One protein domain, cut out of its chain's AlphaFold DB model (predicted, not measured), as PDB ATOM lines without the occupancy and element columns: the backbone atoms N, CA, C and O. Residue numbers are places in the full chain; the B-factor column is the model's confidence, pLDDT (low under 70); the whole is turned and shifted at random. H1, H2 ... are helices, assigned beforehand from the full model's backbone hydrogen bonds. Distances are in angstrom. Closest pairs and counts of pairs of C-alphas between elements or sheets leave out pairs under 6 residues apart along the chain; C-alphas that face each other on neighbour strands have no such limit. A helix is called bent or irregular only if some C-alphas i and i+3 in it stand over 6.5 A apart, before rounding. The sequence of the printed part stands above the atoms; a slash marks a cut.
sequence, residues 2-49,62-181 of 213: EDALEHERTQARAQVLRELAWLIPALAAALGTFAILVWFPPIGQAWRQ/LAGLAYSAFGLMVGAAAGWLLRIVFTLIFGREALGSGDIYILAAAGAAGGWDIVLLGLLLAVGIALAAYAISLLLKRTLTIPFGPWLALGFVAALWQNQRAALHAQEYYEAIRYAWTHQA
ATOM      1  N   GLU A   2      56.601 -52.825   1.194       66.44
ATOM      2  CA  GLU A   2      55.979 -51.571   1.669       66.44
ATOM      3  C   GLU A   2      56.010 -50.457   0.603       66.44
ATOM      4  O   GLU A   2      54.957 -50.029   0.141       66.44
ATOM      5  N   ASP A   3      57.200 -50.108   0.094       68.31
ATOM      6  CA  ASP A   3      57.351 -49.045  -0.914       68.31
ATOM      7  C   ASP A   3      56.570 -49.335  -2.204       68.31
ATOM      8  O   ASP A   3      55.983 -48.436  -2.797       68.31
ATOM      9  N   ALA A   4      56.508 -50.598  -2.638       68.56
ATOM     10  CA  ALA A   4      55.766 -50.985  -3.839       68.56
ATOM     11  C   ALA A   4      54.243 -50.834  -3.645       68.56
ATOM     12  O   ALA A   4      53.557 -50.339  -4.536       68.56
ATOM     13  N   LEU A   5      53.728 -51.191  -2.463       65.88
ATOM     14  CA  LEU A   5      52.313 -51.028  -2.109       65.88
ATOM     15  C   LEU A   5      51.923 -49.550  -1.951       65.88
ATOM     16  O   LEU A   5      50.810 -49.156  -2.309       65.88
ATOM     17  N   GLU A   6      52.826 -48.714  -1.434       69.81
ATOM     18  CA  GLU A   6      52.610 -47.266  -1.347       69.81
ATOM     19  C   GLU A   6      52.584 -46.593  -2.726       69.81
ATOM     20  O   GLU A   6      51.740 -45.721  -2.974       69.81
ATOM     21  N   HIS A   7      53.440 -47.032  -3.654       69.56
ATOM     22  CA  HIS A   7      53.433 -46.544  -5.034       69.56
ATOM     23  C   HIS A   7      52.132 -46.916  -5.762       69.56
ATOM     24  O   HIS A   7      51.520 -46.038  -6.375       69.56
ATOM     25  N   GLU A   8      51.650 -48.160  -5.640       70.19
ATOM     26  CA  GLU A   8      50.371 -48.589  -6.236       70.19
ATOM     27  C   GLU A   8      49.184 -47.772  -5.702       70.19
ATOM     28  O   GLU A   8      48.376 -47.246  -6.472       70.19
ATOM     29  N   ARG A   9      49.112 -47.556  -4.382       71.69
ATOM     30  CA  ARG A   9      48.054 -46.735  -3.764       71.69
ATOM     31  C   ARG A   9      48.082 -45.280  -4.226       71.69
ATOM     32  O   ARG A   9      47.026 -44.669  -4.403       71.69
ATOM     33  N   THR A  10      49.271 -44.712  -4.408       73.25
ATOM     34  CA  THR A  10      49.432 -43.327  -4.872       73.25
ATOM     35  C   THR A  10      48.994 -43.187  -6.329       73.25
ATOM     36  O   THR A  10      48.262 -42.253  -6.666       73.25
ATOM     37  N   GLN A  11      49.352 -44.156  -7.175       78.12
ATOM     38  CA  GLN A  11      48.910 -44.216  -8.568       78.12
ATOM     39  C   GLN A  11      47.388 -44.369  -8.677       78.12
ATOM     40  O   GLN A  11      46.761 -43.637  -9.444       78.12
ATOM     41  N   ALA A  12      46.774 -45.221  -7.850       76.31
ATOM     42  CA  ALA A  12      45.321 -45.394  -7.814       76.31
ATOM     43  C   ALA A  12      44.582 -44.090  -7.460       76.31
ATOM     44  O   ALA A  12      43.585 -43.739  -8.092       76.31
ATOM     45  N   ARG A  13      45.086 -43.316  -6.489       82.19
ATOM     46  CA  ARG A  13      44.507 -42.007  -6.133       82.19
ATOM     47  C   ARG A  13      44.651 -40.983  -7.257       82.19
ATOM     48  O   ARG A  13      43.694 -40.270  -7.551       82.19
ATOM     49  N   ALA A  14      45.819 -40.915  -7.893       80.31
ATOM     50  CA  ALA A  14      46.057 -40.011  -9.018       80.31
ATOM     51  C   ALA A  14      45.153 -40.341 -10.218       80.31
ATOM     52  O   ALA A  14      44.600 -39.441 -10.851       80.31
ATOM     53  N   GLN A  15      44.946 -41.630 -10.488       82.19
ATOM     54  CA  GLN A  15      44.009 -42.107 -11.500       82.19
ATOM     55  C   GLN A  15      42.573 -41.672 -11.190       82.19
ATOM     56  O   GLN A  15      41.916 -41.088 -12.049       82.19
ATOM     57  N   VAL A  16      42.108 -41.883  -9.957       83.81
ATOM     58  CA  VAL A  16      40.769 -41.463  -9.521       83.81
ATOM     59  C   VAL A  16      40.579 -39.953  -9.661       83.81
ATOM     60  O   VAL A  16      39.551 -39.516 -10.168       83.81
ATOM     61  N   LEU A  17      41.569 -39.143  -9.272       85.19
ATOM     62  CA  LEU A  17      41.508 -37.685  -9.433       85.19
ATOM     63  C   LEU A  17      41.403 -37.271 -10.903       85.19
ATOM     64  O   LEU A  17      40.624 -36.379 -11.237       85.19
ATOM     65  N   ARG A  18      42.154 -37.929 -11.789       85.56
ATOM     66  CA  ARG A  18      42.082 -37.683 -13.231       85.56
ATOM     67  C   ARG A  18      40.717 -38.065 -13.804       85.56
ATOM     68  O   ARG A  18      40.174 -37.316 -14.610       85.56
ATOM     69  N   GLU A  19      40.161 -39.199 -13.390       86.12
ATOM     70  CA  GLU A  19      38.829 -39.635 -13.819       86.12
ATOM     71  C   GLU A  19      37.736 -38.691 -13.313       86.12
ATOM     72  O   GLU A  19      36.884 -38.275 -14.094       86.12
ATOM     73  N   LEU A  20      37.806 -38.261 -12.052       85.69
ATOM     74  CA  LEU A  20      36.912 -37.237 -11.514       85.69
ATOM     75  C   LEU A  20      37.014 -35.934 -12.311       85.69
ATOM     76  O   LEU A  20      35.986 -35.386 -12.695       85.69
ATOM     77  N   ALA A  21      38.228 -35.472 -12.622       87.19
ATOM     78  CA  ALA A  21      38.432 -34.265 -13.422       87.19
ATOM     79  C   ALA A  21      37.796 -34.370 -14.819       87.19
ATOM     80  O   ALA A  21      37.226 -33.397 -15.308       87.19
ATOM     81  N   TRP A  22      37.837 -35.552 -15.438       85.44
ATOM     82  CA  TRP A  22      37.177 -35.820 -16.721       85.44
ATOM     83  C   TRP A  22      35.646 -35.824 -16.625       85.44
ATOM     84  O   TRP A  22      34.974 -35.505 -17.604       85.44
ATOM     85  N   LEU A  23      35.087 -36.152 -15.460       86.38
ATOM     86  CA  LEU A  23      33.641 -36.172 -15.230       86.38
ATOM     87  C   LEU A  23      33.061 -34.791 -14.887       86.38
ATOM     88  O   LEU A  23      31.866 -34.577 -15.093       86.38
ATOM     89  N   ILE A  24      33.877 -33.841 -14.409       87.94
ATOM     90  CA  ILE A  24      33.418 -32.497 -14.004       87.94
ATOM     91  C   ILE A  24      32.605 -31.788 -15.104       87.94
ATOM     92  O   ILE A  24      31.514 -31.315 -14.786       87.94
ATOM     93  N   PRO A  25      33.044 -31.717 -16.378       89.00
ATOM     94  CA  PRO A  25      32.278 -31.028 -17.418       89.00
ATOM     95  C   PRO A  25      30.909 -31.666 -17.666       89.00
ATOM     96  O   PRO A  25      29.918 -30.958 -17.834       89.00
ATOM     97  N   ALA A  26      30.839 -32.999 -17.637       87.06
ATOM     98  CA  ALA A  26      29.589 -33.731 -17.819       87.06
ATOM     99  C   ALA A  26      28.622 -33.490 -16.648       87.06
ATOM    100  O   ALA A  26      27.440 -33.226 -16.864       87.06
ATOM    101  N   LEU A  27      29.129 -33.510 -15.409       87.00
ATOM    102  CA  LEU A  27      28.342 -33.197 -14.214       87.00
ATOM    103  C   LEU A  27      27.860 -31.741 -14.216       87.00
ATOM    104  O   LEU A  27      26.698 -31.481 -13.913       87.00
ATOM    105  N   ALA A  28      28.719 -30.797 -14.605       89.44
ATOM    106  CA  ALA A  28      28.363 -29.388 -14.726       89.44
ATOM    107  C   ALA A  28      27.275 -29.166 -15.791       89.44
ATOM    108  O   ALA A  28      26.318 -28.436 -15.542       89.44
ATOM    109  N   ALA A  29      27.367 -29.838 -16.942       89.12
ATOM    110  CA  ALA A  29      26.345 -29.784 -17.985       89.12
ATOM    111  C   ALA A  29      25.004 -30.391 -17.529       89.12
ATOM    112  O   ALA A  29      23.945 -29.828 -17.815       89.12
ATOM    113  N   ALA A  30      25.039 -31.499 -16.779       85.75
ATOM    114  CA  ALA A  30      23.843 -32.121 -16.212       85.75
ATOM    115  C   ALA A  30      23.160 -31.204 -15.182       85.75
ATOM    116  O   ALA A  30      21.954 -30.969 -15.265       85.75
ATOM    117  N   LEU A  31      23.937 -30.621 -14.262       89.62
ATOM    118  CA  LEU A  31      23.446 -29.650 -13.279       89.62
ATOM    119  C   LEU A  31      22.918 -28.377 -13.948       89.62
ATOM    120  O   LEU A  31      21.870 -27.878 -13.554       89.62
ATOM    121  N   GLY A  32      23.605 -27.880 -14.979       90.88
ATOM    122  CA  GLY A  32      23.175 -26.725 -15.765       90.88
ATOM    123  C   GLY A  32      21.843 -26.975 -16.466       90.88
ATOM    124  O   GLY A  32      20.924 -26.173 -16.340       90.88
ATOM    125  N   THR A  33      21.698 -28.125 -17.127       86.12
ATOM    126  CA  THR A  33      20.433 -28.539 -17.756       86.12
ATOM    127  C   THR A  33      19.308 -28.635 -16.727       86.12
ATOM    128  O   THR A  33      18.227 -28.086 -16.936       86.12
ATOM    129  N   PHE A  34      19.563 -29.279 -15.585       86.88
ATOM    130  CA  PHE A  34      18.587 -29.391 -14.502       86.88
ATOM    131  C   PHE A  34      18.179 -28.018 -13.950       86.88
ATOM    132  O   PHE A  34      16.990 -27.741 -13.800       86.88
ATOM    133  N   ALA A  35      19.145 -27.127 -13.712       90.06
ATOM    134  CA  ALA A  35      18.882 -25.766 -13.262       90.06
ATOM    135  C   ALA A  35      18.053 -24.986 -14.294       90.06
ATOM    136  O   ALA A  35      17.055 -24.377 -13.931       90.06
ATOM    137  N   ILE A  36      18.380 -25.058 -15.586       90.19
ATOM    138  CA  ILE A  36      17.598 -24.382 -16.631       90.19
ATOM    139  C   ILE A  36      16.139 -24.857 -16.615       90.19
ATOM    140  O   ILE A  36      15.229 -24.032 -16.644       90.19
ATOM    141  N   LEU A  37      15.901 -26.165 -16.505       86.19
ATOM    142  CA  LEU A  37      14.546 -26.724 -16.496       86.19
ATOM    143  C   LEU A  37      13.729 -26.329 -15.256       86.19
ATOM    144  O   LEU A  37      12.513 -26.172 -15.358       86.19
ATOM    145  N   VAL A  38      14.375 -26.168 -14.097       87.25
ATOM    146  CA  VAL A  38      13.711 -25.767 -12.845       87.25
ATOM    147  C   VAL A  38      13.450 -24.261 -12.803       87.25
ATOM    148  O   VAL A  38      12.374 -23.830 -12.394       87.25
ATOM    149  N   TRP A  39      14.426 -23.459 -13.228       91.25
ATOM    150  CA  TRP A  39      14.381 -22.001 -13.118       91.25
ATOM    151  C   TRP A  39      13.646 -21.337 -14.286       91.25
ATOM    152  O   TRP A  39      13.111 -20.242 -14.123       91.25
ATOM    153  N   PHE A  40      13.549 -22.009 -15.436       91.94
ATOM    154  CA  PHE A  40      12.798 -21.546 -16.602       91.94
ATOM    155  C   PHE A  40      11.698 -22.552 -16.988       91.94
ATOM    156  O   PHE A  40      11.823 -23.269 -17.988       91.94
ATOM    157  N   PRO A  41      10.560 -22.556 -16.263       88.56
ATOM    158  CA  PRO A  41       9.401 -23.390 -16.574       88.56
ATOM    159  C   PRO A  41       8.930 -23.398 -18.041       88.56
ATOM    160  O   PRO A  41       8.569 -24.481 -18.508       88.56
ATOM    161  N   PRO A  42       8.936 -22.281 -18.811       91.88
ATOM    162  CA  PRO A  42       8.490 -22.322 -20.209       91.88
ATOM    163  C   PRO A  42       9.359 -23.227 -21.089       91.88
ATOM    164  O   PRO A  42       8.835 -23.888 -21.982       91.88
ATOM    165  N   ILE A  43      10.663 -23.326 -20.809       87.50
ATOM    166  CA  ILE A  43      11.572 -24.222 -21.539       87.50
ATOM    167  C   ILE A  43      11.207 -25.680 -21.245       87.50
ATOM    168  O   ILE A  43      11.111 -26.494 -22.162       87.50
ATOM    169  N   GLY A  44      10.941 -26.008 -19.978       84.75
ATOM    170  CA  GLY A  44      10.511 -27.349 -19.585       84.75
ATOM    171  C   GLY A  44       9.165 -27.750 -20.192       84.75
ATOM    172  O   GLY A  44       8.995 -28.895 -20.602       84.75
ATOM    173  N   GLN A  45       8.216 -26.816 -20.292       88.00
ATOM    174  CA  GLN A  45       6.923 -27.059 -20.937       88.00
ATOM    175  C   GLN A  45       7.066 -27.267 -22.446       88.00
ATOM    176  O   GLN A  45       6.523 -28.239 -22.968       88.00
ATOM    177  N   ALA A  46       7.843 -26.419 -23.126       88.81
ATOM    178  CA  ALA A  46       8.135 -26.579 -24.549       88.81
ATOM    179  C   ALA A  46       8.815 -27.928 -24.836       88.81
ATOM    180  O   ALA A  46       8.457 -28.616 -25.790       88.81
ATOM    181  N   TRP A  47       9.745 -28.348 -23.971       87.06
ATOM    182  CA  TRP A  47      10.393 -29.653 -24.081       87.06
ATOM    183  C   TRP A  47       9.412 -30.817 -23.921       87.06
ATOM    184  O   TRP A  47       9.457 -31.760 -24.704       87.06
ATOM    185  N   ARG A  48       8.500 -30.757 -22.941       86.06
ATOM    186  CA  ARG A  48       7.475 -31.799 -22.749       86.06
ATOM    187  C   ARG A  48       6.533 -31.894 -23.944       86.06
ATOM    188  O   ARG A  48       6.321 -32.989 -24.442       86.06
ATOM    189  N   GLN A  49       6.062 -30.758 -24.456       87.94
ATOM    190  CA  GLN A  49       5.218 -30.719 -25.653       87.94
ATOM    191  C   GLN A  49       5.931 -31.313 -26.875       87.94
ATOM    192  O   GLN A  49       5.330 -32.061 -27.640       87.94
ATOM    193  N   LEU A  62      10.951 -38.772 -29.690       89.81
ATOM    194  CA  LEU A  62      11.695 -37.793 -28.891       89.81
ATOM    195  C   LEU A  62      11.745 -38.189 -27.409       89.81
ATOM    196  O   LEU A  62      12.819 -38.154 -26.809       89.81
ATOM    197  N   ALA A  63      10.618 -38.630 -26.840       88.50
ATOM    198  CA  ALA A  63      10.589 -39.161 -25.478       88.50
ATOM    199  C   ALA A  63      11.455 -40.424 -25.339       88.50
ATOM    200  O   ALA A  63      12.218 -40.537 -24.382       88.50
ATOM    201  N   GLY A  64      11.395 -41.337 -26.314       90.12
ATOM    202  CA  GLY A  64      12.226 -42.542 -26.349       90.12
ATOM    203  C   GLY A  64      13.720 -42.223 -26.408       90.12
ATOM    204  O   GLY A  64      14.488 -42.753 -25.612       90.12
ATOM    205  N   LEU A  65      14.134 -41.296 -27.279       91.69
ATOM    206  CA  LEU A  65      15.525 -40.835 -27.357       91.69
ATOM    207  C   LEU A  65      15.992 -40.194 -26.049       91.69
ATOM    208  O   LEU A  65      17.098 -40.483 -25.594       91.69
ATOM    209  N   ALA A  66      15.160 -39.357 -25.425       91.12
ATOM    210  CA  ALA A  66      15.476 -38.757 -24.133       91.12
ATOM    211  C   ALA A  66      15.602 -39.822 -23.029       91.12
ATOM    212  O   ALA A  66      16.529 -39.758 -22.220       91.12
ATOM    213  N   TYR A  67      14.719 -40.826 -23.023       91.44
ATOM    214  CA  TYR A  67      14.764 -41.943 -22.078       91.44
ATOM    215  C   TYR A  67      16.025 -42.798 -22.260       91.44
ATOM    216  O   TYR A  67      16.724 -43.080 -21.287       91.44
ATOM    217  N   SER A  68      16.375 -43.139 -23.502       94.06
ATOM    218  CA  SER A  68      17.614 -43.850 -23.827       94.06
ATOM    219  C   SER A  68      18.857 -43.036 -23.468       94.06
ATOM    220  O   SER A  68      19.793 -43.573 -22.881       94.06
ATOM    221  N   ALA A  69      18.881 -41.733 -23.756       93.62
ATOM    222  CA  ALA A  69      19.990 -40.866 -23.363       93.62
ATOM    223  C   ALA A  69      20.144 -40.813 -21.835       93.62
ATOM    224  O   ALA A  69      21.256 -40.924 -21.321       93.62
ATOM    225  N   PHE A  70      19.033 -40.720 -21.099       93.00
ATOM    226  CA  PHE A  70      19.050 -40.761 -19.641       93.00
ATOM    227  C   PHE A  70      19.574 -42.101 -19.112       93.00
ATOM    228  O   PHE A  70      20.470 -42.121 -18.267       93.00
ATOM    229  N   GLY A  71      19.087 -43.223 -19.646       94.88
ATOM    230  CA  GLY A  71      19.578 -44.551 -19.290       94.88
ATOM    231  C   GLY A  71      21.073 -44.725 -19.579       94.88
ATOM    232  O   GLY A  71      21.801 -45.245 -18.732       94.88
ATOM    233  N   LEU A  72      21.559 -44.212 -20.715       95.38
ATOM    234  CA  LEU A  72      22.984 -44.179 -21.062       95.38
ATOM    235  C   LEU A  72      23.798 -43.428 -20.010       95.38
ATOM    236  O   LEU A  72      24.814 -43.938 -19.534       95.38
ATOM    237  N   MET A  73      23.345 -42.231 -19.630       93.81
ATOM    238  CA  MET A  73      24.013 -41.400 -18.628       93.81
ATOM    239  C   MET A  73      24.051 -42.084 -17.261       93.81
ATOM    240  O   MET A  73      25.099 -42.089 -16.620       93.81
ATOM    241  N   VAL A  74      22.944 -42.695 -16.828       94.81
ATOM    242  CA  VAL A  74      22.880 -43.430 -15.554       94.81
ATOM    243  C   VAL A  74      23.800 -44.650 -15.580       94.81
ATOM    244  O   VAL A  74      24.549 -44.861 -14.627       94.81
ATOM    245  N   GLY A  75      23.805 -45.421 -16.671       94.56
ATOM    246  CA  GLY A  75      24.685 -46.579 -16.831       94.56
ATOM    247  C   GLY A  75      26.166 -46.203 -16.798       94.56
ATOM    248  O   GLY A  75      26.944 -46.804 -16.054       94.56
ATOM    249  N   ALA A  76      26.545 -45.160 -17.539       93.19
ATOM    250  CA  ALA A  76      27.898 -44.615 -17.516       93.19
ATOM    251  C   ALA A  76      28.281 -44.128 -16.108       93.19
ATOM    252  O   ALA A  76      29.331 -44.508 -15.589       93.19
ATOM    253  N   ALA A  77      27.420 -43.337 -15.461       92.31
ATOM    254  CA  ALA A  77      27.664 -42.811 -14.121       92.31
ATOM    255  C   ALA A  77      27.837 -43.928 -13.084       92.31
ATOM    256  O   ALA A  77      28.766 -43.875 -12.278       92.31
ATOM    257  N   ALA A  78      26.995 -44.964 -13.130       93.50
ATOM    258  CA  ALA A  78      27.097 -46.120 -12.247       93.50
ATOM    259  C   ALA A  78      28.414 -46.885 -12.461       93.50
ATOM    260  O   ALA A  78      29.088 -47.225 -11.488       93.50
ATOM    261  N   GLY A  79      28.820 -47.099 -13.718       92.50
ATOM    262  CA  GLY A  79      30.092 -47.741 -14.054       92.50
ATOM    263  C   GLY A  79      31.309 -46.954 -13.561       92.50
ATOM    264  O   GLY A  79      32.191 -47.522 -12.916       92.50
ATOM    265  N   TRP A  80      31.338 -45.639 -13.798       91.44
ATOM    266  CA  TRP A  80      32.412 -44.769 -13.306       91.44
ATOM    267  C   TRP A  80      32.463 -44.707 -11.779       91.44
ATOM    268  O   TRP A  80      33.544 -44.796 -11.201       91.44
ATOM    269  N   LEU A  81      31.308 -44.606 -11.116       90.81
ATOM    270  CA  LEU A  81      31.233 -44.624  -9.657       90.81
ATOM    271  C   LEU A  81      31.812 -45.928  -9.101       90.81
ATOM    272  O   LEU A  81      32.632 -45.901  -8.183       90.81
ATOM    273  N   LEU A  82      31.423 -47.063  -9.684       90.38
ATOM    274  CA  LEU A  82      31.891 -48.376  -9.263       90.38
ATOM    275  C   LEU A  82      33.404 -48.527  -9.459       90.38
ATOM    276  O   LEU A  82      34.098 -49.004  -8.561       90.38
ATOM    277  N   ARG A  83      33.922 -48.063 -10.602       88.56
ATOM    278  CA  ARG A  83      35.357 -48.019 -10.896       88.56
ATOM    279  C   ARG A  83      36.117 -47.194  -9.860       88.56
ATOM    280  O   ARG A  83      37.079 -47.699  -9.293       88.56
ATOM    281  N   ILE A  84      35.657 -45.980  -9.554       87.56
ATOM    282  CA  ILE A  84      36.284 -45.105  -8.552       87.56
ATOM    283  C   ILE A  84      36.295 -45.777  -7.175       87.56
ATOM    284  O   ILE A  84      37.349 -45.882  -6.548       87.56
ATOM    285  N   VAL A  85      35.140 -46.262  -6.712       88.19
ATOM    286  CA  VAL A  85      35.003 -46.879  -5.385       88.19
ATOM    287  C   VAL A  85      35.906 -48.102  -5.261       88.19
ATOM    288  O   VAL A  85      36.678 -48.201  -4.306       88.19
ATOM    289  N   PHE A  86      35.873 -49.017  -6.231       84.75
ATOM    290  CA  PHE A  86      36.693 -50.219  -6.159       84.75
ATOM    291  C   PHE A  86      38.180 -49.948  -6.375       84.75
ATOM    292  O   PHE A  86      38.994 -50.571  -5.698       84.75
ATOM    293  N   THR A  87      38.564 -49.002  -7.231       84.88
ATOM    294  CA  THR A  87      39.978 -48.635  -7.381       84.88
ATOM    295  C   THR A  87      40.545 -48.009  -6.110       84.88
ATOM    296  O   THR A  87      41.681 -48.310  -5.744       84.88
ATOM    297  N   LEU A  88      39.748 -47.239  -5.362       84.38
ATOM    298  CA  LEU A  88      40.144 -46.741  -4.042       84.38
ATOM    299  C   LEU A  88      40.263 -47.858  -2.993       84.38
ATOM    300  O   LEU A  88      41.194 -47.833  -2.190       84.38
ATOM    301  N   ILE A  89      39.340 -48.825  -2.992       82.94
ATOM    302  CA  ILE A  89      39.333 -49.934  -2.021       82.94
ATOM    303  C   ILE A  89      40.480 -50.916  -2.284       82.94
ATOM    304  O   ILE A  89      41.191 -51.296  -1.355       82.94
ATOM    305  N   PHE A  90      40.663 -51.338  -3.537       81.75
ATOM    306  CA  PHE A  90      41.634 -52.370  -3.905       81.75
ATOM    307  C   PHE A  90      43.030 -51.820  -4.206       81.75
ATOM    308  O   PHE A  90      43.972 -52.602  -4.283       81.75
ATOM    309  N   GLY A  91      43.180 -50.503  -4.383       76.81
ATOM    310  CA  GLY A  91      44.464 -49.871  -4.701       76.81
ATOM    311  C   GLY A  91      44.988 -50.179  -6.106       76.81
ATOM    312  O   GLY A  91      46.146 -49.902  -6.389       76.81
ATOM    313  N   ARG A  92      44.149 -50.745  -6.982       75.44
ATOM    314  CA  ARG A  92      44.462 -51.066  -8.381       75.44
ATOM    315  C   ARG A  92      43.240 -50.862  -9.272       75.44
ATOM    316  O   ARG A  92      42.113 -50.787  -8.781       75.44
ATOM    317  N   GLU A  93      43.446 -50.780 -10.581       74.88
ATOM    318  CA  GLU A  93      42.354 -50.660 -11.551       74.88
ATOM    319  C   GLU A  93      41.416 -51.877 -11.447       74.88
ATOM    320  O   GLU A  93      41.837 -53.019 -11.633       74.88
ATOM    321  N   ALA A  94      40.160 -51.634 -11.057       66.88
ATOM    322  CA  ALA A  94      39.239 -52.699 -10.649       66.88
ATOM    323  C   ALA A  94      38.205 -53.061 -11.721       66.88
ATOM    324  O   ALA A  94      37.788 -54.213 -11.807       66.88
ATOM    325  N   LEU A  95      37.794 -52.083 -12.531       80.62
ATOM    326  CA  LEU A  95      36.801 -52.244 -13.590       80.62
ATOM    327  C   LEU A  95      37.397 -51.751 -14.904       80.62
ATOM    328  O   LEU A  95      37.905 -50.629 -14.946       80.62
ATOM    329  N   GLY A  96      37.324 -52.550 -15.968       81.69
ATOM    330  CA  GLY A  96      37.800 -52.134 -17.285       81.69
ATOM    331  C   GLY A  96      36.953 -50.990 -17.845       81.69
ATOM    332  O   GLY A  96      35.740 -50.955 -17.654       81.69
ATOM    333  N   SER A  97      37.566 -50.062 -18.581       81.69
ATOM    334  CA  SER A  97      36.826 -48.982 -19.255       81.69
ATOM    335  C   SER A  97      35.781 -49.514 -20.247       81.69
ATOM    336  O   SER A  97      34.728 -48.905 -20.417       81.69
ATOM    337  N   GLY A  98      36.027 -50.688 -20.841       86.31
ATOM    338  CA  GLY A  98      35.072 -51.384 -21.706       86.31
ATOM    339  C   GLY A  98      33.749 -51.725 -21.015       86.31
ATOM    340  O   GLY A  98      32.689 -51.527 -21.607       86.31
ATOM    341  N   ASP A  99      33.785 -52.153 -19.750       89.81
ATOM    342  CA  ASP A  99      32.577 -52.532 -19.004       89.81
ATOM    343  C   ASP A  99      31.655 -51.324 -18.772       89.81
ATOM    344  O   ASP A  99      30.433 -51.460 -18.767       89.81
ATOM    345  N   ILE A 100      32.228 -50.120 -18.657       91.38
ATOM    346  CA  ILE A 100      31.472 -48.869 -18.523       91.38
ATOM    347  C   ILE A 100      30.684 -48.569 -19.800       91.38
ATOM    348  O   ILE A 100      29.521 -48.177 -19.727       91.38
ATOM    349  N   TYR A 101      31.278 -48.780 -20.976       91.88
ATOM    350  CA  TYR A 101      30.567 -48.584 -22.241       91.88
ATOM    351  C   TYR A 101      29.475 -49.630 -22.454       91.88
ATOM    352  O   TYR A 101      28.414 -49.293 -22.977       91.88
ATOM    353  N   ILE A 102      29.687 -50.869 -21.998       91.88
ATOM    354  CA  ILE A 102      28.641 -51.901 -22.015       91.88
ATOM    355  C   ILE A 102      27.488 -51.500 -21.084       91.88
ATOM    356  O   ILE A 102      26.331 -51.582 -21.491       91.88
ATOM    357  N   LEU A 103      27.779 -51.000 -19.878       94.31
ATOM    358  CA  LEU A 103      26.769 -50.455 -18.963       94.31
ATOM    359  C   LEU A 103      26.006 -49.279 -19.582       94.31
ATOM    360  O   LEU A 103      24.782 -49.230 -19.503       94.31
ATOM    361  N   ALA A 104      26.708 -48.350 -20.229       94.38
ATOM    362  CA  ALA A 104      26.099 -47.210 -20.905       94.38
ATOM    363  C   ALA A 104      25.182 -47.660 -22.059       94.38
ATOM    364  O   ALA A 104      24.048 -47.198 -22.167       94.38
ATOM    365  N   ALA A 105      25.628 -48.611 -22.882       94.50
ATOM    366  CA  ALA A 105      24.825 -49.173 -23.965       94.50
ATOM    367  C   ALA A 105      23.595 -49.928 -23.435       94.50
ATOM    368  O   ALA A 105      22.492 -49.774 -23.959       94.50
ATOM    369  N   ALA A 106      23.759 -50.705 -22.365       94.38
ATOM    370  CA  ALA A 106      22.660 -51.424 -21.741       94.38
ATOM    371  C   ALA A 106      21.645 -50.478 -21.083       94.38
ATOM    372  O   ALA A 106      20.446 -50.716 -21.185       94.38
ATOM    373  N   GLY A 107      22.100 -49.376 -20.483       95.00
ATOM    374  CA  GLY A 107      21.224 -48.306 -20.008       95.00
ATOM    375  C   GLY A 107      20.480 -47.610 -21.146       95.00
ATOM    376  O   GLY A 107      19.287 -47.350 -21.021       95.00
ATOM    377  N   ALA A 108      21.133 -47.380 -22.288       95.62
ATOM    378  CA  ALA A 108      20.482 -46.810 -23.467       95.62
ATOM    379  C   ALA A 108      19.361 -47.702 -24.020       95.62
ATOM    380  O   ALA A 108      18.328 -47.196 -24.462       95.62
ATOM    381  N   ALA A 109      19.566 -49.021 -23.990       93.62
ATOM    382  CA  ALA A 109      18.622 -50.004 -24.510       93.62
ATOM    383  C   ALA A 109      17.510 -50.373 -23.514       93.62
ATOM    384  O   ALA A 109      16.355 -50.501 -23.908       93.62
ATOM    385  N   GLY A 110      17.857 -50.580 -22.241       90.38
ATOM    386  CA  GLY A 110      16.952 -51.097 -21.212       90.38
ATOM    387  C   GLY A 110      16.365 -50.041 -20.278       90.38
ATOM    388  O   GLY A 110      15.362 -50.305 -19.628       90.38
ATOM    389  N   GLY A 111      16.951 -48.848 -20.212       93.69
ATOM    390  CA  GLY A 111      16.579 -47.830 -19.235       93.69
ATOM    391  C   GLY A 111      17.428 -47.863 -17.964       93.69
ATOM    392  O   GLY A 111      18.313 -48.702 -17.768       93.69
ATOM    393  N   TRP A 112      17.177 -46.877 -17.105       94.12
ATOM    394  CA  TRP A 112      17.966 -46.607 -15.902       94.12
ATOM    395  C   TRP A 112      17.747 -47.650 -14.789       94.12
ATOM    396  O   TRP A 112      18.654 -47.946 -14.017       94.12
ATOM    397  N   ASP A 113      16.555 -48.224 -14.711       93.56
ATOM    398  CA  ASP A 113      16.155 -49.248 -13.749       93.56
ATOM    399  C   ASP A 113      16.837 -50.588 -14.049       93.56
ATOM    400  O   ASP A 113      17.483 -51.179 -13.177       93.56
ATOM    401  N   ILE A 114      16.790 -51.017 -15.314       94.31
ATOM    402  CA  ILE A 114      17.398 -52.272 -15.764       94.31
ATOM    403  C   ILE A 114      18.921 -52.225 -15.620       94.31
ATOM    404  O   ILE A 114      19.516 -53.219 -15.205       94.31
ATOM    405  N   VAL A 115      19.567 -51.089 -15.911       95.81
ATOM    406  CA  VAL A 115      21.029 -50.969 -15.775       95.81
ATOM    407  C   VAL A 115      21.509 -51.014 -14.334       95.81
ATOM    408  O   VAL A 115      22.491 -51.700 -14.045       95.81
ATOM    409  N   LEU A 116      20.803 -50.358 -13.413       95.06
ATOM    410  CA  LEU A 116      21.167 -50.390 -11.999       95.06
ATOM    411  C   LEU A 116      20.919 -51.772 -11.390       95.06
ATOM    412  O   LEU A 116      21.788 -52.297 -10.690       95.06
ATOM    413  N   LEU A 117      19.776 -52.393 -11.696       94.62
ATOM    414  CA  LEU A 117      19.477 -53.750 -11.245       94.62
ATOM    415  C   LEU A 117      20.456 -54.765 -11.851       94.62
ATOM    416  O   LEU A 117      20.972 -55.620 -11.135       94.62
ATOM    417  N   GLY A 118      20.751 -54.650 -13.146       95.44
ATOM    418  CA  GLY A 118      21.686 -55.521 -13.855       95.44
ATOM    419  C   GLY A 118      23.091 -55.455 -13.274       95.44
ATOM    420  O   GLY A 118      23.689 -56.496 -13.011       95.44
ATOM    421  N   LEU A 119      23.581 -54.248 -12.983       94.69
ATOM    422  CA  LEU A 119      24.862 -54.044 -12.313       94.69
ATOM    423  C   LEU A 119      24.883 -54.663 -10.909       94.69
ATOM    424  O   LEU A 119      25.831 -55.366 -10.562       94.69
ATOM    425  N   LEU A 120      23.835 -54.441 -10.112       93.88
ATOM    426  CA  LEU A 120      23.733 -54.997  -8.761       93.88
ATOM    427  C   LEU A 120      23.751 -56.532  -8.781       93.88
ATOM    428  O   LEU A 120      24.505 -57.160  -8.033       93.88
ATOM    429  N   LEU A 121      22.952 -57.137  -9.662       94.69
ATOM    430  CA  LEU A 121      22.903 -58.586  -9.836       94.69
ATOM    431  C   LEU A 121      24.238 -59.126 -10.351       94.69
ATOM    432  O   LEU A 121      24.719 -60.125  -9.828       94.69
ATOM    433  N   ALA A 122      24.884 -58.449 -11.303       93.62
ATOM    434  CA  ALA A 122      26.196 -58.839 -11.814       93.62
ATOM    435  C   ALA A 122      27.256 -58.906 -10.708       93.62
ATOM    436  O   ALA A 122      27.981 -59.896 -10.613       93.62
ATOM    437  N   VAL A 123      27.315 -57.890  -9.838       91.25
ATOM    438  CA  VAL A 123      28.224 -57.874  -8.681       91.25
ATOM    439  C   VAL A 123      27.911 -59.032  -7.731       91.25
ATOM    440  O   VAL A 123      28.829 -59.727  -7.295       91.25
ATOM    441  N   GLY A 124      26.631 -59.287  -7.446       91.56
ATOM    442  CA  GLY A 124      26.210 -60.402  -6.594       91.56
ATOM    443  C   GLY A 124      26.598 -61.772  -7.158       91.56
ATOM    444  O   GLY A 124      27.157 -62.601  -6.437       91.56
ATOM    445  N   ILE A 125      26.363 -62.004  -8.451       92.19
ATOM    446  CA  ILE A 125      26.708 -63.267  -9.116       92.19
ATOM    447  C   ILE A 125      28.235 -63.430  -9.186       92.19
ATOM    448  O   ILE A 125      28.744 -64.506  -8.872       92.19
ATOM    449  N   ALA A 126      28.977 -62.368  -9.519       89.25
ATOM    450  CA  ALA A 126      30.439 -62.392  -9.533       89.25
ATOM    451  C   ALA A 126      31.018 -62.723  -8.146       89.25
ATOM    452  O   ALA A 126      31.941 -63.533  -8.036       89.25
ATOM    453  N   LEU A 127      30.447 -62.156  -7.078       89.00
ATOM    454  CA  LEU A 127      30.866 -62.434  -5.705       89.00
ATOM    455  C   LEU A 127      30.547 -63.875  -5.286       89.00
ATOM    456  O   LEU A 127      31.389 -64.536  -4.676       89.00
ATOM    457  N   ALA A 128      29.368 -64.389  -5.642       89.75
ATOM    458  CA  ALA A 128      28.998 -65.778  -5.379       89.75
ATOM    459  C   ALA A 128      29.933 -66.755  -6.108       89.75
ATOM    460  O   ALA A 128      30.433 -67.710  -5.510       89.75
ATOM    461  N   ALA A 129      30.239 -66.483  -7.378       87.31
ATOM    462  CA  ALA A 129      31.184 -67.271  -8.158       87.31
ATOM    463  C   ALA A 129      32.599 -67.236  -7.564       87.31
ATOM    464  O   ALA A 129      33.255 -68.275  -7.468       87.31
ATOM    465  N   TYR A 130      33.048 -66.066  -7.101       86.88
ATOM    466  CA  TYR A 130      34.317 -65.921  -6.398       86.88
ATOM    467  C   TYR A 130      34.356 -66.747  -5.105       86.88
ATOM    468  O   TYR A 130      35.299 -67.515  -4.902       86.88
ATOM    469  N   ALA A 131      33.314 -66.678  -4.273       87.62
ATOM    470  CA  ALA A 131      33.219 -67.457  -3.039       87.62
ATOM    471  C   ALA A 131      33.269 -68.972  -3.308       87.62
ATOM    472  O   ALA A 131      34.006 -69.701  -2.645       87.62
ATOM    473  N   ILE A 132      32.555 -69.441  -4.335       88.25
ATOM    474  CA  ILE A 132      32.588 -70.844  -4.767       88.25
ATOM    475  C   ILE A 132      33.991 -71.235  -5.257       88.25
ATOM    476  O   ILE A 132      34.493 -72.304  -4.906       88.25
ATOM    477  N   SER A 133      34.666 -70.369  -6.020       86.44
ATOM    478  CA  SER A 133      36.027 -70.637  -6.505       86.44
ATOM    479  C   SER A 133      37.043 -70.783  -5.367       86.44
ATOM    480  O   SER A 133      37.925 -71.644  -5.441       86.44
ATOM    481  N   LEU A 134      36.866 -70.013  -4.286       85.69
ATOM    482  CA  LEU A 134      37.697 -70.087  -3.089       85.69
ATOM    483  C   LEU A 134      37.517 -71.433  -2.375       85.69
ATOM    484  O   LEU A 134      38.504 -72.068  -2.008       85.69
ATOM    485  N   LEU A 135      36.273 -71.909  -2.253       88.50
ATOM    486  CA  LEU A 135      35.967 -73.230  -1.685       88.50
ATOM    487  C   LEU A 135      36.566 -74.370  -2.524       88.50
ATOM    488  O   LEU A 135      37.043 -75.363  -1.979       88.50
ATOM    489  N   LEU A 136      36.597 -74.201  -3.846       88.19
ATOM    490  CA  LEU A 136      37.173 -75.153  -4.800       88.19
ATOM    491  C   LEU A 136      38.699 -75.020  -4.960       88.19
ATOM    492  O   LEU A 136      39.281 -75.736  -5.776       88.19
ATOM    493  N   LYS A 137      39.352 -74.108  -4.220       84.31
ATOM    494  CA  LYS A 137      40.793 -73.795  -4.313       84.31
ATOM    495  C   LYS A 137      41.265 -73.473  -5.740       84.31
ATOM    496  O   LYS A 137      42.405 -73.760  -6.101       84.31
ATOM    497  N   ARG A 138      40.401 -72.875  -6.567       74.75
ATOM    498  CA  ARG A 138      40.746 -72.441  -7.927       74.75
ATOM    499  C   ARG A 138      41.029 -70.945  -7.942       74.75
ATOM    500  O   ARG A 138      40.165 -70.146  -7.603       74.75
ATOM    501  N   THR A 139      42.214 -70.558  -8.405       59.38
ATOM    502  CA  THR A 139      42.559 -69.157  -8.681       59.38
ATOM    503  C   THR A 139      42.084 -68.791 -10.083       59.38
ATOM    504  O   THR A 139      42.847 -68.845 -11.047       59.38
ATOM    505  N   LEU A 140      40.796 -68.485 -10.223       60.62
ATOM    506  CA  LEU A 140      40.252 -67.970 -11.477       60.62
ATOM    507  C   LEU A 140      40.332 -66.444 -11.460       60.62
ATOM    508  O   LEU A 140      39.754 -65.799 -10.588       60.62
ATOM    509  N   THR A 141      41.031 -65.862 -12.433       65.94
ATOM    510  CA  THR A 141      40.843 -64.449 -12.772       65.94
ATOM    511  C   THR A 141      39.448 -64.326 -13.363       65.94
ATOM    512  O   THR A 141      39.157 -64.935 -14.390       65.94
ATOM    513  N   ILE A 142      38.564 -63.604 -12.681       66.69
ATOM    514  CA  ILE A 142      37.154 -63.519 -13.048       66.69
ATOM    515  C   ILE A 142      36.961 -62.295 -13.959       66.69
ATOM    516  O   ILE A 142      36.975 -61.175 -13.447       66.69
ATOM    517  N   PRO A 143      36.790 -62.456 -15.288       79.62
ATOM    518  CA  PRO A 143      36.440 -61.331 -16.151       79.62
ATOM    519  C   PRO A 143      35.028 -60.856 -15.805       79.62
ATOM    520  O   PRO A 143      34.129 -61.682 -15.659       79.62
ATOM    521  N   PHE A 144      34.817 -59.546 -15.674       81.31
ATOM    522  CA  PHE A 144      33.536 -58.998 -15.219       81.31
ATOM    523  C   PHE A 144      32.437 -59.061 -16.292       81.31
ATOM    524  O   PHE A 144      31.288 -59.350 -15.965       81.31
ATOM    525  N   GLY A 145      32.793 -58.897 -17.571       84.19
ATOM    526  CA  GLY A 145      31.852 -58.875 -18.699       84.19
ATOM    527  C   GLY A 145      30.822 -60.022 -18.737       84.19
ATOM    528  O   GLY A 145      29.629 -59.742 -18.836       84.19
ATOM    529  N   PRO A 146      31.211 -61.307 -18.605       88.50
ATOM    530  CA  PRO A 146      30.246 -62.411 -18.557       88.50
ATOM    531  C   PRO A 146      29.244 -62.321 -17.395       88.50
ATOM    532  O   PRO A 146      28.063 -62.610 -17.576       88.50
ATOM    533  N   TRP A 147      29.682 -61.881 -16.211       90.75
ATOM    534  CA  TRP A 147      28.792 -61.684 -15.056       90.75
ATOM    535  C   TRP A 147      27.889 -60.481 -15.239       90.75
ATOM    536  O   TRP A 147      26.728 -60.530 -14.842       90.75
ATOM    537  N   LEU A 148      28.404 -59.436 -15.886       90.94
ATOM    538  CA  LEU A 148      27.625 -58.286 -16.309       90.94
ATOM    539  C   LEU A 148      26.469 -58.729 -17.213       90.94
ATOM    540  O   LEU A 148      25.315 -58.431 -16.922       90.94
ATOM    541  N   ALA A 149      26.761 -59.516 -18.253       91.88
ATOM    542  CA  ALA A 149      25.752 -60.049 -19.164       91.88
ATOM    543  C   ALA A 149      24.702 -60.906 -18.435       91.88
ATOM    544  O   ALA A 149      23.505 -60.713 -18.641       91.88
ATOM    545  N   LEU A 150      25.127 -61.806 -17.539       93.19
ATOM    546  CA  LEU A 150      24.203 -62.600 -16.719       93.19
ATOM    547  C   LEU A 150      23.345 -61.728 -15.795       93.19
ATOM    548  O   LEU A 150      22.147 -61.973 -15.664       93.19
ATOM    549  N   GLY A 151      23.935 -60.696 -15.189       93.38
ATOM    550  CA  GLY A 151      23.224 -59.722 -14.369       93.38
ATOM    551  C   GLY A 151      22.143 -58.993 -15.161       93.38
ATOM    552  O   GLY A 151      21.017 -58.880 -14.688       93.38
ATOM    553  N   PHE A 152      22.436 -58.584 -16.397       94.44
ATOM    554  CA  PHE A 152      21.458 -57.962 -17.290       94.44
ATOM    555  C   PHE A 152      20.334 -58.901 -17.712       94.44
ATOM    556  O   PHE A 152      19.171 -58.511 -17.667       94.44
ATOM    557  N   VAL A 153      20.649 -60.148 -18.072       93.94
ATOM    558  CA  VAL A 153      19.621 -61.156 -18.382       93.94
ATOM    559  C   VAL A 153      18.715 -61.383 -17.170       93.94
ATOM    560  O   VAL A 153      17.491 -61.405 -17.302       93.94
ATOM    561  N   ALA A 154      19.297 -61.489 -15.975       93.75
ATOM    562  CA  ALA A 154      18.534 -61.616 -14.742       93.75
ATOM    563  C   ALA A 154      17.688 -60.363 -14.458       93.75
ATOM    564  O   ALA A 154      16.535 -60.489 -14.048       93.75
ATOM    565  N   ALA A 155      18.218 -59.166 -14.722       94.19
ATOM    566  CA  ALA A 155      17.494 -57.912 -14.550       94.19
ATOM    567  C   ALA A 155      16.295 -57.809 -15.490       94.19
ATOM    568  O   ALA A 155      15.218 -57.461 -15.020       94.19
ATOM    569  N   LEU A 156      16.418 -58.190 -16.765       92.56
ATOM    570  CA  LEU A 156      15.284 -58.202 -17.700       92.56
ATOM    571  C   LEU A 156      14.107 -59.038 -17.174       92.56
ATOM    572  O   LEU A 156      12.954 -58.651 -17.331       92.56
ATOM    573  N   TRP A 157      14.394 -60.158 -16.506       92.50
ATOM    574  CA  TRP A 157      13.362 -61.026 -15.934       92.50
ATOM    575  C   TRP A 157      12.833 -60.538 -14.579       92.50
ATOM    576  O   TRP A 157      11.666 -60.748 -14.243       92.50
ATOM    577  N   GLN A 158      13.692 -59.924 -13.764       92.50
ATOM    578  CA  GLN A 158      13.378 -59.561 -12.381       92.50
ATOM    579  C   GLN A 158      12.909 -58.116 -12.218       92.50
ATOM    580  O   GLN A 158      12.321 -57.816 -11.183       92.50
ATOM    581  N   ASN A 159      13.117 -57.240 -13.206       90.75
ATOM    582  CA  ASN A 159      12.854 -55.805 -13.085       90.75
ATOM    583  C   ASN A 159      11.413 -55.514 -12.656       90.75
ATOM    584  O   ASN A 159      11.188 -54.794 -11.689       90.75
ATOM    585  N   GLN A 160      10.432 -56.158 -13.294       88.62
ATOM    586  CA  GLN A 160       9.024 -55.955 -12.950       88.62
ATOM    587  C   GLN A 160       8.707 -56.380 -11.507       88.62
ATOM    588  O   GLN A 160       7.995 -55.675 -10.798       88.62
ATOM    589  N   ARG A 161       9.256 -57.509 -11.041       88.81
ATOM    590  CA  ARG A 161       9.049 -57.981  -9.660       88.81
ATOM    591  C   ARG A 161       9.765 -57.096  -8.646       88.81
ATOM    592  O   ARG A 161       9.208 -56.776  -7.602       88.81
ATOM    593  N   ALA A 162      10.991 -56.690  -8.965       86.94
ATOM    594  CA  ALA A 162      11.782 -55.791  -8.139       86.94
ATOM    595  C   ALA A 162      11.086 -54.434  -7.983       86.94
ATOM    596  O   ALA A 162      11.037 -53.909  -6.874       86.94
ATOM    597  N   ALA A 163      10.493 -53.906  -9.057       87.06
ATOM    598  CA  ALA A 163       9.734 -52.662  -9.033       87.06
ATOM    599  C   ALA A 163       8.493 -52.752  -8.132       87.06
ATOM    600  O   ALA A 163       8.273 -51.851  -7.327       87.06
ATOM    601  N   LEU A 164       7.727 -53.848  -8.211       87.94
ATOM    602  CA  LEU A 164       6.555 -54.066  -7.352       87.94
ATOM    603  C   LEU A 164       6.939 -54.083  -5.871       87.94
ATOM    604  O   LEU A 164       6.395 -53.314  -5.083       87.94
ATOM    605  N   HIS A 165       7.943 -54.879  -5.499       88.75
ATOM    606  CA  HIS A 165       8.407 -54.914  -4.114       88.75
ATOM    607  C   HIS A 165       8.969 -53.567  -3.661       88.75
ATOM    608  O   HIS A 165       8.694 -53.129  -2.548       88.75
ATOM    609  N   ALA A 166       9.736 -52.876  -4.508       86.44
ATOM    610  CA  ALA A 166      10.262 -51.558  -4.175       86.44
ATOM    611  C   ALA A 166       9.140 -50.545  -3.895       86.44
ATOM    612  O   ALA A 166       9.267 -49.751  -2.963       86.44
ATOM    613  N   GLN A 167       8.041 -50.596  -4.653       87.69
ATOM    614  CA  GLN A 167       6.862 -49.761  -4.418       87.69
ATOM    615  C   GLN A 167       6.164 -50.122  -3.105       87.69
ATOM    616  O   GLN A 167       5.928 -49.230  -2.293       87.69
ATOM    617  N   GLU A 168       5.924 -51.409  -2.844       88.19
ATOM    618  CA  GLU A 168       5.335 -51.887  -1.584       88.19
ATOM    619  C   GLU A 168       6.153 -51.427  -0.366       88.19
ATOM    620  O   GLU A 168       5.608 -50.870   0.588       88.19
ATOM    621  N   TYR A 169       7.480 -51.596  -0.410       86.88
ATOM    622  CA  TYR A 169       8.369 -51.136   0.658       86.88
ATOM    623  C   TYR A 169       8.365 -49.614   0.792       86.88
ATOM    624  O   TYR A 169       8.333 -49.103   1.910       86.88
ATOM    625  N   TYR A 170       8.395 -48.879  -0.320       87.12
ATOM    626  CA  TYR A 170       8.356 -47.421  -0.296       87.12
ATOM    627  C   TYR A 170       7.072 -46.905   0.360       87.12
ATOM    628  O   TYR A 170       7.132 -46.031   1.227       87.12
ATOM    629  N   GLU A 171       5.921 -47.464  -0.009       88.62
ATOM    630  CA  GLU A 171       4.633 -47.100   0.574       88.62
ATOM    631  C   GLU A 171       4.554 -47.477   2.052       88.62
ATOM    632  O   GLU A 171       4.148 -46.644   2.864       88.62
ATOM    633  N   ALA A 172       5.025 -48.668   2.431       86.12
ATOM    634  CA  ALA A 172       5.082 -49.094   3.826       86.12
ATOM    635  C   ALA A 172       5.960 -48.160   4.677       86.12
ATOM    636  O   ALA A 172       5.552 -47.733   5.759       86.12
ATOM    637  N   ILE A 173       7.142 -47.786   4.176       84.88
ATOM    638  CA  ILE A 173       8.055 -46.856   4.853       84.88
ATOM    639  C   ILE A 173       7.426 -45.466   4.950       84.88
ATOM    640  O   ILE A 173       7.458 -44.846   6.012       84.88
ATOM    641  N   ARG A 174       6.826 -44.965   3.866       86.94
ATOM    642  CA  ARG A 174       6.166 -43.654   3.841       86.94
ATOM    643  C   ARG A 174       4.978 -43.603   4.800       86.94
ATOM    644  O   ARG A 174       4.792 -42.602   5.498       86.94
ATOM    645  N   TYR A 175       4.193 -44.672   4.866       86.56
ATOM    646  CA  TYR A 175       3.093 -44.810   5.813       86.56
ATOM    647  C   TYR A 175       3.606 -44.826   7.258       86.56
ATOM    648  O   TYR A 175       3.154 -44.026   8.078       86.56
ATOM    649  N   ALA A 176       4.613 -45.654   7.554       85.00
ATOM    650  CA  ALA A 176       5.233 -45.725   8.874       85.00
ATOM    651  C   ALA A 176       5.822 -44.372   9.307       85.00
ATOM    652  O   ALA A 176       5.594 -43.933  10.430       85.00
ATOM    653  N   TRP A 177       6.493 -43.658   8.400       84.31
ATOM    654  CA  TRP A 177       7.059 -42.338   8.678       84.31
ATOM    655  C   TRP A 177       5.990 -41.287   8.998       84.31
ATOM    656  O   TRP A 177       6.178 -40.458   9.885       84.31
ATOM    657  N   THR A 178       4.860 -41.312   8.288       88.75
ATOM    658  CA  THR A 178       3.792 -40.310   8.448       88.75
ATOM    659  C   THR A 178       2.879 -40.586   9.639       88.75
ATOM    660  O   THR A 178       2.445 -39.639  10.289       88.75
ATOM    661  N   HIS A 179       2.604 -41.855   9.951       87.06
ATOM    662  CA  HIS A 179       1.641 -42.235  10.991       87.06
ATOM    663  C   HIS A 179       2.302 -42.706  12.294       87.06
ATOM    664  O   HIS A 179       1.692 -42.612  13.356       87.06
ATOM    665  N   GLN A 180       3.535 -43.217  12.240       84.56
ATOM    666  CA  GLN A 180       4.230 -43.837  13.377       84.56
ATOM    667  C   GLN A 180       5.716 -43.446  13.422       84.56
ATOM    668  O   GLN A 180       6.597 -44.285  13.626       84.56
ATOM    669  N   ALA A 181       6.005 -42.150  13.271       79.94
ATOM    670  CA  ALA A 181       7.374 -41.629  13.255       79.94
ATOM    671  C   ALA A 181       8.207 -42.089  14.469       79.94
ATOM    672  O   ALA A 181       9.382 -42.419  14.320       79.94
TER     673      ALA A 181
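This is residues 2 to 49 and 62 to 181 of the 213 residues of the protein "Prepilin peptidase" of Phycisphaerae bacterium (UniProt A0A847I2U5). Helices H3, H4, H5 and H6a pack into a loose helical body, with the long, bent helix H1 along one side of it, meeting H3 through part of H1a, and the arm H6b turning off at the other side, where residues 164 to 172 and 174 to 180 stick out. H4 folds back on H3, H5 and H6a cross each other beyond them, and little H2 makes a corner at the end of H1b. The printed part has 168 residues with six named helices, H1 to H6 in chain order, and no named strand: all helix. It is loose, with a radius of gyration of the C-alphas of 19.7 A, and spans 58 by 38 by 36 A.

Begin at C-alpha 2, at (55.979, -51.571, 1.669), where H1, residues 2 to 39, starts. By its hydrogen bonds it was assigned as one helix, but it is bent: C-alphas 22 and 25 are 6.9 A apart. Its arms are H1a, residues 2 to 22, 30.7 A long, and H1b, residues 25 to 39, 20.5 A. H2 is residues 41 to 49. Find C-alpha 62 at (11.695, -37.793, -28.891); from there H3 runs 41.6 A to residue 90. H4 is residues 97 to 110, and H5, residues 112 to 135, is 35.1 A long. H6, residues 144 to 179, was likewise assigned as one helix by its hydrogen bonds but is bent, with C-alphas 157 and 160 7.3 A apart. Its arms are H6a, residues 144 to 157, and H6b, residues 160 to 179, 28.6 A, ending at C-alpha 179, (1.641, -42.235, 10.991).

H1a touches H3 with residues 9 to 16 alone, closest at C-alphas 16 and 84, 5.9 A, at a shallow tilt of 18 degrees, opposite ways. H1b and H3 are apart. H1b and H2 touch only at the corner, C-alphas 37 and 44 being closest at 5.1 A. H3 and H4 form a helical hairpin; their closest C-alphas, 68 and 108, are 4.1 A apart. H5 touches H3, closest at C-alphas 112 and 71, 4.3 A. H5 and H6a touch at a steep tilt of 54 degrees, closest at C-alphas 122 and 151, 4.0 A. H6a and H6b are about perpendicular, at 74 degrees. Every O i to N i+4 pair is within hydrogen-bond range in H1a, H1b, H2, H3, H4, H5, H6a and H6b.

The two C-alphas farthest apart, of Pro 42 and Lys 137, are 62.8 A apart. Residues 50 to 61 are not printed; C-alphas 49 and 62 across the cut are 10.1 A apart. Of the links printed whole, none is long. Look for pLDDT under 70 at residues 2 to 7, 94 and 139 to 142.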